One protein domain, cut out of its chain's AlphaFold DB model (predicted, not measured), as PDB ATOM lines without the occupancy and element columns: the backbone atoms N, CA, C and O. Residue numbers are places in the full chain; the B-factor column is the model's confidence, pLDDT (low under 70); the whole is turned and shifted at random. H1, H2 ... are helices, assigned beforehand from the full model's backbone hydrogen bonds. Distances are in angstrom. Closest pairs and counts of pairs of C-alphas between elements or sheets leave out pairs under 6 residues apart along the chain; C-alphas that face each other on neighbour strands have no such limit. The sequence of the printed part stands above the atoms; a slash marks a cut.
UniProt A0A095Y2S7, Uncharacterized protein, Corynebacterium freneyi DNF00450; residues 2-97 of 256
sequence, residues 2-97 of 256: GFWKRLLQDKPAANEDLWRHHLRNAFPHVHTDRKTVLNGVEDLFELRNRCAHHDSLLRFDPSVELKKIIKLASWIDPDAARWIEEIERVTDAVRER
ATOM      1  N   GLY A   2      40.204  57.158 -46.564       76.56
ATOM      2  CA  GLY A   2      38.878  57.264 -47.212       76.56
ATOM      3  C   GLY A   2      38.900  57.697 -48.690       76.56
ATOM      4  O   GLY A   2      38.053  57.264 -49.465       76.56
ATOM      5  N   PHE A   3      39.903  58.485 -49.095       81.75
ATOM      6  CA  PHE A   3      40.139  58.861 -50.494       81.75
ATOM      7  C   PHE A   3      40.410  57.644 -51.397       81.75
ATOM      8  O   PHE A   3      39.680  57.425 -52.360       81.75
ATOM      9  N   TRP A   4      41.399  56.812 -51.042       81.56
ATOM     10  CA  TRP A   4      41.754  55.599 -51.791       81.56
ATOM     11  C   TRP A   4      40.587  54.620 -51.899       81.56
ATOM     12  O   TRP A   4      40.303  54.123 -52.985       81.56
ATOM     13  N   LYS A   5      39.849  54.417 -50.800       84.88
ATOM     14  CA  LYS A   5      38.622  53.612 -50.802       84.88
ATOM     15  C   LYS A   5      37.628  54.106 -51.859       84.88
ATOM     16  O   LYS A   5      37.131  53.310 -52.644       84.88
ATOM     17  N   ARG A   6      37.361  55.414 -51.914       86.31
ATOM     18  CA  ARG A   6      36.396  56.002 -52.857       86.31
ATOM     19  C   ARG A   6      36.835  55.888 -54.320       86.31
ATOM     20  O   ARG A   6      35.988  55.675 -55.180       86.31
ATOM     21  N   LEU A   7      38.132  56.009 -54.605       86.69
ATOM     22  CA  LEU A   7      38.668  55.847 -55.965       86.69
ATOM     23  C   LEU A   7      38.592  54.404 -56.470       86.69
ATOM     24  O   LEU A   7      38.431  54.173 -57.663       86.69
ATOM     25  N   LEU A   8      38.721  53.434 -55.565       88.56
ATOM     26  CA  LEU A   8      38.736  52.014 -55.906       88.56
ATOM     27  C   LEU A   8      37.334  51.388 -55.960       88.56
ATOM     28  O   LEU A   8      37.208  50.250 -56.406       88.56
ATOM     29  N   GLN A   9      36.288  52.105 -55.536       89.38
ATOM     30  CA  GLN A   9      34.892  51.655 -55.606       89.38
ATOM     31  C   GLN A   9      34.381  51.534 -57.047       89.38
ATOM     32  O   GLN A   9      34.806  52.267 -57.933       89.38
ATOM     33  N   ASP A  10      33.393  50.659 -57.256       81.94
ATOM     34  CA  ASP A  10      32.742  50.448 -58.564       81.94
ATOM     35  C   ASP A  10      31.954  51.666 -59.068       81.94
ATOM     36  O   ASP A  10      31.568  51.727 -60.234       81.94
ATOM     37  N   LYS A  11      31.666  52.624 -58.181       80.81
ATOM     38  CA  LYS A  11      30.900  53.827 -58.495       80.81
ATOM     39  C   LYS A  11      31.705  55.085 -58.161       80.81
ATOM     40  O   LYS A  11      32.277  55.146 -57.072       80.81
ATOM     41  N   PRO A  12      31.652  56.121 -59.019       84.69
ATOM     42  CA  PRO A  12      30.971  56.163 -60.323       84.69
ATOM     43  C   PRO A  12      31.659  55.273 -61.375       84.69
ATOM     44  O   PRO A  12      32.810  54.898 -61.196       84.69
ATOM     45  N   ALA A  13      30.972  54.965 -62.484       83.00
ATOM     46  CA  ALA A  13      31.511  54.103 -63.550       83.00
ATOM     47  C   ALA A  13      32.866  54.592 -64.106       83.00
ATOM     48  O   ALA A  13      33.704  53.777 -64.475       83.00
ATOM     49  N   ALA A  14      33.117  55.906 -64.064       84.75
ATOM     50  CA  ALA A  14      34.397  56.518 -64.428       84.75
ATOM     51  C   ALA A  14      35.604  55.987 -63.622       84.75
ATOM     52  O   ALA A  14      36.738  56.075 -64.090       84.75
ATOM     53  N   ASN A  15      35.392  55.411 -62.431       87.81
ATOM     54  CA  ASN A  15      36.463  54.780 -61.652       87.81
ATOM     55  C   ASN A  15      37.053  53.552 -62.361       87.81
ATOM     56  O   ASN A  15      38.228  53.240 -62.171       87.81
ATOM     57  N   GLU A  16      36.262  52.854 -63.179       86.88
ATOM     58  CA  GLU A  16      36.742  51.705 -63.947       86.88
ATOM     59  C   GLU A  16      37.733  52.145 -65.033       86.88
ATOM     60  O   GLU A  16      38.802  51.548 -65.168       86.88
ATOM     61  N   ASP A  17      37.434  53.235 -65.741       88.38
ATOM     62  CA  ASP A  17      38.353  53.824 -66.720       88.38
ATOM     63  C   ASP A  17      39.618  54.339 -66.026       88.38
ATOM     64  O   ASP A  17      40.742  54.034 -66.437       88.38
ATOM     65  N   LEU A  18      39.452  55.038 -64.900       89.31
ATOM     66  CA  LEU A  18      40.565  55.529 -64.092       89.31
ATOM     67  C   LEU A  18      41.475  54.381 -63.618       89.31
ATOM     68  O   LEU A  18      42.698  54.523 -63.617       89.31
ATOM     69  N   TRP A  19      40.911  53.225 -63.270       91.44
ATOM     70  CA  TRP A  19      41.675  52.024 -62.937       91.44
ATOM     71  C   TRP A  19      42.452  51.458 -64.116       91.44
ATOM     72  O   TRP A  19      43.659  51.231 -63.999       91.44
ATOM     73  N   ARG A  20      41.774  51.248 -65.247       88.62
ATOM     74  CA  ARG A  20      42.366  50.649 -66.450       88.62
ATOM     75  C   ARG A  20      43.512  51.485 -67.003       88.62
ATOM     76  O   ARG A  20      44.501  50.912 -67.459       88.62
ATOM     77  N   HIS A  21      43.391  52.809 -66.943       90.38
ATOM     78  CA  HIS A  21      44.361  53.721 -67.542       90.38
ATOM     79  C   HIS A  21      45.431  54.216 -66.561       90.38
ATOM     80  O   HIS A  21      46.571  54.420 -66.983       90.38
ATOM     81  N   HIS A  22      45.115  54.367 -65.267       90.69
ATOM     82  CA  HIS A  22      46.001  55.062 -64.325       90.69
ATOM     83  C   HIS A  22      46.198  54.349 -62.979       90.69
ATOM     84  O   HIS A  22      47.340  54.056 -62.626       90.69
ATOM     85  N   LEU A  23      45.140  54.047 -62.214       90.25
ATOM     86  CA  LEU A  23      45.301  53.616 -60.810       90.25
ATOM     87  C   LEU A  23      45.964  52.251 -60.654       90.25
ATOM     88  O   LEU A  23      46.662  52.046 -59.665       90.25
ATOM     89  N   ARG A  24      45.813  51.335 -61.616       91.75
ATOM     90  CA  ARG A  24      46.531  50.050 -61.570       91.75
ATOM     91  C   ARG A  24      48.054  50.229 -61.511       91.75
ATOM     92  O   ARG A  24      48.742  49.383 -60.954       91.75
ATOM     93  N   ASN A  25      48.576  51.344 -62.037       92.38
ATOM     94  CA  ASN A  25      50.009  51.644 -62.041       92.38
ATOM     95  C   ASN A  25      50.530  52.042 -60.649       92.38
ATOM     96  O   ASN A  25      51.735  52.024 -60.438       92.38
ATOM     97  N   ALA A  26      49.644  52.366 -59.698       92.12
ATOM     98  CA  ALA A  26      50.009  52.568 -58.294       92.12
ATOM     99  C   ALA A  26      50.283  51.244 -57.553       92.12
ATOM    100  O   ALA A  26      50.772  51.266 -56.428       92.12
ATOM    101  N   PHE A  27      49.985  50.099 -58.181       93.81
ATOM    102  CA  PHE A  27      50.227  48.760 -57.642       93.81
ATOM    103  C   PHE A  27      51.095  47.928 -58.607       93.81
ATOM    104  O   PHE A  27      50.670  46.860 -59.059       93.81
ATOM    105  N   PRO A  28      52.298  48.406 -58.985       94.44
ATOM    106  CA  PRO A  28      53.064  47.833 -60.094       94.44
ATOM    107  C   PRO A  28      53.610  46.429 -59.798       94.44
ATOM    108  O   PRO A  28      53.988  45.706 -60.718       94.44
ATOM    109  N   HIS A  29      53.630  46.013 -58.529       93.44
ATOM    110  CA  HIS A  29      54.223  44.746 -58.104       93.44
ATOM    111  C   HIS A  29      53.212  43.607 -57.947       93.44
ATOM    112  O   HIS A  29      53.562  42.555 -57.401       93.44
ATOM    113  N   VAL A  30      51.965  43.785 -58.393       90.00
ATOM    114  CA  VAL A  30      50.947  42.730 -58.401       90.00
ATOM    115  C   VAL A  30      50.078  42.811 -59.655       90.00
ATOM    116  O   VAL A  30      49.665  43.880 -60.091       90.00
ATOM    117  N   HIS A  31      49.755  41.655 -60.231       86.69
ATOM    118  CA  HIS A  31      48.760  41.556 -61.296       86.69
ATOM    119  C   HIS A  31      47.454  41.028 -60.703       86.69
ATOM    120  O   HIS A  31      47.264  39.819 -60.597       86.69
ATOM    121  N   THR A  32      46.576  41.937 -60.279       88.75
ATOM    122  CA  THR A  32      45.275  41.598 -59.688       88.75
ATOM    123  C   THR A  32      44.184  42.564 -60.148       88.75
ATOM    124  O   THR A  32      44.469  43.604 -60.743       88.75
ATOM    125  N   ASP A  33      42.927  42.209 -59.899       91.00
ATOM    126  CA  ASP A  33      41.786  43.070 -60.201       91.00
ATOM    127  C   ASP A  33      41.610  44.210 -59.179       91.00
ATOM    128  O   ASP A  33      42.122  44.181 -58.054       91.00
ATOM    129  N   ARG A  34      40.840  45.229 -59.579       92.50
ATOM    130  CA  ARG A  34      40.521  46.390 -58.737       92.50
ATOM    131  C   ARG A  34      39.843  45.988 -57.432       92.50
ATOM    132  O   ARG A  34      40.125  46.576 -56.393       92.50
ATOM    133  N   LYS A  35      38.953  44.993 -57.482       91.69
ATOM    134  CA  LYS A  35      38.167  44.533 -56.332       91.69
ATOM    135  C   LYS A  35      39.061  43.961 -55.232       91.69
ATOM    136  O   LYS A  35      38.845  44.233 -54.058       91.69
ATOM    137  N   THR A  36      40.098  43.221 -55.602       93.31
ATOM    138  CA  THR A  36      41.091  42.666 -54.679       93.31
ATOM    139  C   THR A  36      41.862  43.777 -53.977       93.31
ATOM    140  O   THR A  36      42.049  43.721 -52.760       93.31
ATOM    141  N   VAL A  37      42.255  44.817 -54.723       94.25
ATOM    142  CA  VAL A  37      42.919  45.991 -54.143       94.25
ATOM    143  C   VAL A  37      41.974  46.765 -53.229       94.25
ATOM    144  O   VAL A  37      42.349  47.081 -52.101       94.25
ATOM    145  N   LEU A  38      40.739  47.013 -53.672       93.62
ATOM    146  CA  LEU A  38      39.703  47.662 -52.869       93.62
ATOM    147  C   LEU A  38      39.506  46.934 -51.538       93.62
ATOM    148  O   LEU A  38      39.617  47.570 -50.497       93.62
ATOM    149  N   ASN A  39      39.296  45.616 -51.567       93.12
ATOM    150  CA  ASN A  39      39.088  44.812 -50.363       93.12
ATOM    151  C   ASN A  39      40.275  44.926 -49.389       93.12
ATOM    152  O   ASN A  39      40.071  45.052 -48.188       93.12
ATOM    153  N   GLY A  40      41.517  44.932 -49.893       93.88
ATOM    154  CA  GLY A  40      42.705  45.112 -49.048       93.88
ATOM    155  C   GLY A  40      42.781  46.504 -48.407       93.88
ATOM    156  O   GLY A  40      43.113  46.640 -47.231       93.88
ATOM    157  N   VAL A  41      42.426  47.551 -49.160       94.25
ATOM    158  CA  VAL A  41      42.356  48.929 -48.645       94.25
ATOM    159  C   VAL A  41      41.209  49.097 -47.644       94.25
ATOM    160  O   VAL A  41      41.355  49.831 -46.666       94.25
ATOM    161  N   GLU A  42      40.073  48.438 -47.869       93.12
ATOM    162  CA  GLU A  42      38.926  48.448 -46.959       93.12
ATOM    163  C   GLU A  42      39.233  47.742 -45.639       93.12
ATOM    164  O   GLU A  42      38.922  48.308 -44.591       93.12
ATOM    165  N   ASP A  43      39.911  46.594 -45.683       92.44
ATOM    166  CA  ASP A  43      40.384  45.880 -44.493       92.44
ATOM    167  C   ASP A  43      41.279  46.777 -43.622       92.44
ATOM    168  O   ASP A  43      41.029  46.955 -42.426       92.44
ATOM    169  N   LEU A  44      42.276  47.434 -44.229       93.44
ATOM    170  CA  LEU A  44      43.155  48.363 -43.514       93.44
ATOM    171  C   LEU A  44      42.397  49.591 -42.986       93.44
ATOM    172  O   LEU A  44      42.671  50.081 -41.888       93.44
ATOM    173  N   PHE A  45      41.435  50.109 -43.751       92.56
ATOM    174  CA  PHE A  45      40.604  51.226 -43.309       92.56
ATOM    175  C   PHE A  45      39.751  50.861 -42.088       92.56
ATOM    176  O   PHE A  45      39.668  51.670 -41.162       92.56
ATOM    177  N   GLU A  46      39.141  49.671 -42.069       92.06
ATOM    178  CA  GLU A  46      38.369  49.185 -40.921       92.06
ATOM    179  C   GLU A  46      39.255  49.085 -39.679       92.06
ATOM    180  O   GLU A  46      38.924  49.677 -38.649       92.06
ATOM    181  N   LEU A  47      40.396  48.399 -39.787       92.69
ATOM    182  CA  LEU A  47      41.324  48.221 -38.673       92.69
ATOM    183  C   LEU A  47      41.789  49.571 -38.116       92.69
ATOM    184  O   LEU A  47      41.665  49.829 -36.919       92.69
ATOM    185  N   ARG A  48      42.255  50.471 -38.991       93.31
ATOM    186  CA  ARG A  48      42.711  51.811 -38.596       93.31
ATOM    187  C   ARG A  48      41.610  52.592 -37.887       93.31
ATOM    188  O   ARG A  48      41.901  53.306 -36.929       93.31
ATOM    189  N   ASN A  49      40.370  52.520 -38.372       92.44
ATOM    190  CA  ASN A  49      39.262  53.241 -37.752       92.44
ATOM    191  C   ASN A  49      38.929  52.677 -36.378       92.44
ATOM    192  O   ASN A  49      38.821  53.459 -35.442       92.44
ATOM    193  N   ARG A  50      38.851  51.352 -36.229       92.88
ATOM    194  CA  ARG A  50      38.635  50.725 -34.918       92.88
ATOM    195  C   ARG A  50      39.701  51.149 -33.912       92.88
ATOM    196  O   ARG A  50      39.355  51.557 -32.809       92.88
ATOM    197  N   CYS A  51      40.974  51.147 -34.312       90.12
ATOM    198  CA  CYS A  51      42.062  51.640 -33.466       90.12
ATOM    199  C   CYS A  51      41.868  53.114 -33.076       90.12
ATOM    200  O   CYS A  51      42.002  53.457 -31.907       90.12
ATOM    201  N   ALA A  52      41.520  53.980 -34.035       90.56
ATOM    202  CA  ALA A  52      41.314  55.408 -33.786       90.56
ATOM    203  C   ALA A  52      40.103  55.707 -32.884       90.56
ATOM    204  O   ALA A  52      40.102  56.710 -32.178       90.56
ATOM    205  N   HIS A  53      39.080  54.852 -32.916       92.75
ATOM    206  CA  HIS A  53      37.887  54.963 -32.077       92.75
ATOM    207  C   HIS A  53      38.003  54.196 -30.751       92.75
ATOM    208  O   HIS A  53      37.065  54.228 -29.961       92.75
ATOM    209  N   HIS A  54      39.139  53.538 -30.482       88.00
ATOM    210  CA  HIS A  54      39.321  52.635 -29.339       88.00
ATOM    211  C   HIS A  54      38.255  51.525 -29.260       88.00
ATOM    212  O   HIS A  54      37.878  51.073 -28.178       88.00
ATOM    213  N   ASP A  55      37.783  51.062 -30.418       89.75
ATOM    214  CA  ASP A  55      36.828  49.963 -30.510       89.75
ATOM    215  C   ASP A  55      37.480  48.610 -30.193       89.75
ATOM    216  O   ASP A  55      38.693  48.412 -30.290       89.75
ATOM    217  N   SER A  56      36.643  47.620 -29.873       86.56
ATOM    218  CA  SER A  56      37.103  46.253 -29.617       86.56
ATOM    219  C   SER A  56      37.783  45.622 -30.842       86.56
ATOM    220  O   SER A  56      37.216  45.597 -31.939       86.56
ATOM    221  N   LEU A  57      38.961  45.027 -30.627       86.25
ATOM    222  CA  LEU A  57      39.721  44.247 -31.616       86.25
ATOM    223  C   LEU A  57      39.693  42.733 -31.343       86.25
ATOM    224  O   LEU A  57      40.433  41.981 -31.960       86.25
ATOM    225  N   LEU A  58      38.818  42.253 -30.450       83.31
ATOM    226  CA  LEU A  58      38.807  40.849 -29.999       83.31
ATOM    227  C   LEU A  58      38.608  39.809 -31.118       83.31
ATOM    228  O   LEU A  58      38.892  38.635 -30.908       83.31
ATOM    229  N   ARG A  59      38.092  40.222 -32.281       83.69
ATOM    230  CA  ARG A  59      37.859  39.353 -33.448       83.69
ATOM    231  C   ARG A  59      38.958  39.420 -34.511       83.69
ATOM    232  O   ARG A  59      38.835  38.748 -35.528       83.69
ATOM    233  N   PHE A  60      39.981  40.237 -34.294       89.50
ATOM    234  CA  PHE A  60      41.092  40.424 -35.217       89.50
ATOM    235  C   PHE A  60      42.306  39.701 -34.658       89.50
ATOM    236  O   PHE A  60      42.642  39.882 -33.487       89.50
ATOM    237  N   ASP A  61      42.966  38.898 -35.485       92.81
ATOM    238  CA  ASP A  61      44.302  38.410 -35.169       92.81
ATOM    239  C   ASP A  61      45.334  39.464 -35.597       92.81
ATOM    240  O   ASP A  61      45.510  39.681 -36.800       92.81
ATOM    241  N   PRO A  62      46.026  40.131 -34.651       92.62
ATOM    242  CA  PRO A  62      46.981  41.184 -34.988       92.62
ATOM    243  C   PRO A  62      48.101  40.698 -35.914       92.62
ATOM    244  O   PRO A  62      48.566  41.458 -36.762       92.62
ATOM    245  N   SER A  63      48.493  39.428 -35.804       93.75
ATOM    246  CA  SER A  63      49.548  38.822 -36.624       93.75
ATOM    247  C   SER A  63      49.101  38.670 -38.077       93.75
ATOM    248  O   SER A  63      49.889  38.854 -39.004       93.75
ATOM    249  N   VAL A  64      47.826  38.335 -38.291       96.25
ATOM    250  CA  VAL A  64      47.230  38.223 -39.628       96.25
ATOM    251  C   VAL A  64      47.018  39.605 -40.235       96.25
ATOM    252  O   VAL A  64      47.332  39.821 -41.406       96.25
ATOM    253  N   GLU A  65      46.537  40.562 -39.444       96.06
ATOM    254  CA  GLU A  65      46.326  41.933 -39.905       96.06
ATOM    255  C   GLU A  65      47.646  42.635 -40.270       96.06
ATOM    256  O   GLU A  65      47.715  43.288 -41.313       96.06
ATOM    257  N   LEU A  66      48.728  42.425 -39.509       96.44
ATOM    258  CA  LEU A  66      50.070  42.887 -39.884       96.44
ATOM    259  C   LEU A  66      50.496  42.319 -41.249       96.44
ATOM    260  O   LEU A  66      50.909  43.070 -42.131       96.44
ATOM    261  N   LYS A  67      50.330  41.008 -41.470       96.94
ATOM    262  CA  LYS A  67      50.658  40.365 -42.756       96.94
ATOM    263  C   LYS A  67      49.839  40.931 -43.919       96.94
ATOM    264  O   LYS A  67      50.368  41.078 -45.020       96.94
ATOM    265  N   LYS A  68      48.571  41.302 -43.699       96.69
ATOM    266  CA  LYS A  68      47.747  41.997 -44.710       96.69
ATOM    267  C   LYS A  68      48.282  43.391 -45.033       96.69
ATOM    268  O   LYS A  68      48.300  43.764 -46.206       96.69
ATOM    269  N   ILE A  69      48.738  44.140 -44.027       96.38
ATOM    270  CA  ILE A  69      49.359  45.463 -44.211       96.38
ATOM    271  C   ILE A  69      50.638  45.338 -45.039       96.38
ATOM    272  O   ILE A  69      50.780  46.035 -46.042       96.38
ATOM    273  N   ILE A  70      51.525  44.413 -44.667       97.38
ATOM    274  CA  ILE A  70      52.770  44.130 -45.392       97.38
ATOM    275  C   ILE A  70      52.465  43.724 -46.836       97.38
ATOM    276  O   ILE A  70      53.055  44.260 -47.773       97.38
ATOM    277  N   LYS A  71      51.488  42.832 -47.045       96.19
ATOM    278  CA  LYS A  71      51.030  42.448 -48.383       96.19
ATOM    279  C   LYS A  71      50.602  43.664 -49.205       96.19
ATOM    280  O   LYS A  71      51.051  43.797 -50.342       96.19
ATOM    281  N   LEU A  72      49.759  44.539 -48.655       95.75
ATOM    282  CA  LEU A  72      49.287  45.739 -49.350       95.75
ATOM    283  C   LEU A  72      50.441  46.699 -49.667       95.75
ATOM    284  O   LEU A  72      50.509  47.214 -50.781       95.75
ATOM    285  N   ALA A  73      51.377  46.892 -48.735       96.88
ATOM    286  CA  ALA A  73      52.592  47.665 -48.980       96.88
ATOM    287  C   ALA A  73      53.414  47.052 -50.124       96.88
ATOM    288  O   ALA A  73      53.797  47.765 -51.043       96.88
ATOM    289  N   SER A  74      53.563  45.723 -50.157       96.69
ATOM    290  CA  SER A  74      54.333  45.005 -51.186       96.69
ATOM    291  C   SER A  74      53.747  45.104 -52.598       96.69
ATOM    292  O   SER A  74      54.419  44.756 -53.576       96.69
ATOM    293  N   TRP A  75      52.475  45.497 -52.719       96.06
ATOM    294  CA  TRP A  75      51.843  45.788 -54.003       96.06
ATOM    295  C   TRP A  75      52.290  47.141 -54.558       96.06
ATOM    296  O   TRP A  75      52.394  47.276 -55.777       96.06
ATOM    297  N   ILE A  76      52.560  48.102 -53.670       95.56
ATOM    298  CA  ILE A  76      52.991  49.467 -53.988       95.56
ATOM    299  C   ILE A  76      54.510  49.516 -54.142       95.56
ATOM    300  O   ILE A  76      54.995  49.979 -55.167       95.56
ATOM    301  N   ASP A  77      55.236  49.019 -53.140       96.44
ATOM    302  CA  ASP A  77      56.695  49.024 -53.070       96.44
ATOM    303  C   ASP A  77      57.191  47.899 -52.122       96.44
ATOM    304  O   ASP A  77      56.887  47.911 -50.923       96.44
ATOM    305  N   PRO A  78      57.938  46.895 -52.624       96.31
ATOM    306  CA  PRO A  78      58.518  45.829 -51.812       96.31
ATOM    307  C   PRO A  78      59.502  46.316 -50.746       96.31
ATOM    308  O   PRO A  78      59.612  45.672 -49.703       96.31
ATOM    309  N   ASP A  79      60.210  47.421 -50.977       97.38
ATOM    310  CA  ASP A  79      61.168  47.953 -50.008       97.38
ATOM    311  C   ASP A  79      60.440  48.632 -48.846       97.38
ATOM    312  O   ASP A  79      60.830  48.457 -47.693       97.38
ATOM    313  N   ALA A  80      59.306  49.290 -49.110       96.62
ATOM    314  CA  ALA A  80      58.425  49.789 -48.056       96.62
ATOM    315  C   ALA A  80      57.829  48.649 -47.212       96.62
ATOM    316  O   ALA A  80      57.714  48.779 -45.995       96.62
ATOM    317  N   ALA A  81      57.467  47.522 -47.838       97.25
ATOM    318  CA  ALA A  81      56.997  46.341 -47.112       97.25
ATOM    319  C   ALA A  81      58.080  45.774 -46.182       97.25
ATOM    320  O   ALA A  81      57.796  45.532 -45.011       97.25
ATOM    321  N   ARG A  82      59.319  45.642 -46.677       97.31
ATOM    322  CA  ARG A  82      60.471  45.191 -45.880       97.31
ATOM    323  C   ARG A  82      60.772  46.148 -44.731       97.31
ATOM    324  O   ARG A  82      60.964  45.716 -43.604       97.31
ATOM    325  N   TRP A  83      60.738  47.451 -44.993       97.88
ATOM    326  CA  TRP A  83      60.920  48.458 -43.952       97.88
ATOM    327  C   TRP A  83      59.848  48.358 -42.857       97.88
ATOM    328  O   TRP A  83      60.174  48.451 -41.680       97.88
ATOM    329  N   ILE A  84      58.579  48.118 -43.217       97.12
ATOM    330  CA  ILE A  84      57.506  47.877 -42.237       97.12
ATOM    331  C   ILE A  84      57.796  46.620 -41.407       97.12
ATOM    332  O   ILE A  84      57.643  46.669 -40.190       97.12
ATOM    333  N   GLU A  85      58.215  45.520 -42.040       96.12
ATOM    334  CA  GLU A  85      58.607  44.284 -41.344       96.12
ATOM    335  C   GLU A  85      59.760  44.505 -40.355       96.12
ATOM    336  O   GLU A  85      59.765  43.911 -39.283       96.12
ATOM    337  N   GLU A  86      60.719  45.370 -40.686       96.88
ATOM    338  CA  GLU A  86      61.884  45.658 -39.840       96.88
ATOM    339  C   GLU A  86      61.547  46.493 -38.593       96.88
ATOM    340  O   GLU A  86      62.246  46.389 -37.584       96.88
ATOM    341  N   ILE A  87      60.509  47.335 -38.649       96.81
ATOM    342  CA  ILE A  87      60.185  48.293 -37.574       96.81
ATOM    343  C   ILE A  87      58.917  47.951 -36.785       96.81
ATOM    344  O   ILE A  87      58.583  48.651 -35.821       96.81
ATOM    345  N   GLU A  88      58.147  46.958 -37.222       95.94
ATOM    346  CA  GLU A  88      56.896  46.595 -36.567       95.94
ATOM    347  C   GLU A  88      57.135  46.063 -35.144       95.94
ATOM    348  O   GLU A  88      58.151  45.449 -34.840       95.94
ATOM    349  N   ARG A  89      56.180  46.329 -34.248       95.69
ATOM    350  CA  ARG A  89      56.212  45.887 -32.839       95.69
ATOM    351  C   ARG A  89      55.014  45.012 -32.467       95.69
ATOM    352  O   ARG A  89      54.798  44.707 -31.295       95.69
ATOM    353  N   VAL A  90      54.182  44.671 -33.447       93.12
ATOM    354  CA  VAL A  90      52.976  43.862 -33.250       93.12
ATOM    355  C   VAL A  90      53.376  42.439 -32.883       93.12
ATOM    356  O   VAL A  90      52.757  41.863 -31.991       93.12
ATOM    357  N   THR A  91      54.427  41.893 -33.501       92.88
ATOM    358  CA  THR A  91      54.933  40.549 -33.188       92.88
ATOM    359  C   THR A  91      55.332  40.425 -31.719       92.88
ATOM    360  O   THR A  91      54.910  39.478 -31.052       92.88
ATOM    361  N   ASP A  92      56.075  41.396 -31.186       92.75
ATOM    362  CA  ASP A  92      56.477  41.403 -29.775       92.75
ATOM    363  C   ASP A  92      55.266  41.555 -28.848       92.75
ATOM    364  O   ASP A  92      55.094  40.770 -27.916       92.75
ATOM    365  N   ALA A  93      54.350  42.477 -29.160       91.12
ATOM    366  CA  ALA A  93      53.130  42.667 -28.378       91.12
ATOM    367  C   ALA A  93      52.234  41.412 -28.340       91.12
ATOM    368  O   ALA A  93      51.601  41.126 -27.322       91.12
ATOM    369  N   VAL A  94      52.171  40.641 -29.434       89.19
ATOM    370  CA  VAL A  94      51.448  39.359 -29.475       89.19
ATOM    371  C   VAL A  94      52.144  38.308 -28.608       89.19
ATOM    372  O   VAL A  94      51.457  37.564 -27.906       89.19
ATOM    373  N   ARG A  95      53.484  38.252 -28.614       88.69
ATOM    374  CA  ARG A  95      54.268  37.331 -27.769       88.69
ATOM    375  C   ARG A  95      54.124  37.631 -26.280       88.69
ATOM    376  O   ARG A  95      54.080  36.705 -25.480       88.69
ATOM    377  N   GLU A  96      54.002  38.902 -25.919       89.88
ATOM    378  CA  GLU A  96      53.814  39.362 -24.539       89.88
ATOM    379  C   GLU A  96      52.366  39.227 -24.040       89.88
ATOM    380  O   GLU A  96      52.045  39.648 -22.925       89.88
ATOM    381  N   ARG A  97      51.461  38.642 -24.836       82.19
ATOM    382  CA  ARG A  97      50.053  38.508 -24.461       82.19
ATOM    383  C   ARG A  97      49.917  37.702 -23.156       82.19
ATOM    384  O   ARG A  97      50.212  36.509 -23.140       82.19
TER     385      ARG A  97
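This is residues 2 to 97 of the 256 residues of an uncharacterized protein of Corynebacterium freneyi DNF00450 (UniProt A0A095Y2S7). The long helix H4 crosses H5 partway along, and H6 folds back on H5 as a helical hairpin, so that H4, H5 and H6 form three layers of one helix each. H1 lies side by side with the first part of H4, H2 and H3 make one end of the domain, and H7 makes the other. The printed part has 96 residues with seven named helices, H1 to H7 in order, and no named strand: the class is all helix. It is only just compact, close to loose, with a radius of gyration of the C-alphas of 15.0 A, and only just elongated, spanning 47 by 29 by 16 A.

H4, residues 34 to 52, is 26.5 A long, from C-alpha 34 at (40.521, 46.390, -58.737) to C-alpha 52 at (41.314, 55.408, -33.786). H5, residues 62 to 76, is 21.6 A long, and H6, residues 78 to 87, 14.5 A. H1 is residues 2 to 8, H2 14 to 21, H3 23 to 26 and H7 90 to 95, with C-alpha 95 at (54.268, 37.331, -27.769).

The hub H5 touches H4, H6 and H7. Residues 37 to 44 of H4 touch residues 68 to 72 of H5 at a steep tilt of 47 degrees, opposite ways; the closest C-alphas, of Gly 40 and Leu 72, are 6.6 A apart. H5 and H6 are at a shallow tilt of 31 degrees, with the C-alphas of Ala 73 and Ala 81 closest at 5.0 A. H7 touches residues 62 to 66 of H5, closest at the C-alphas of Ser 63 and Thr 91, 6.6 A. H1 touches H4 at a shallow tilt of 12 degrees, opposite ways, with the C-alphas of Leu 8 and Leu 38 closest at 5.4 A. H1 and H2 only just touch, with 3 pairs of C-alphas within 8 A, the closest those of Leu 7 and Asn 15, 6.2 A. H2 and H3 meet only through their link. Every O i to N i+4 pair is within hydrogen-bond range in H1, H2, H4, H6 and H7, and 10 of 11 are in H5; H3 is too short for such a pair.

The C-alphas farthest apart, of Ala 14 and Glu 96, are 47.6 A apart. Residues 48 to 54, of which 48 to 52 belong to H4, stand free. The printed part has no cut and no long link, and no printed residue is under 70 in pLDDT.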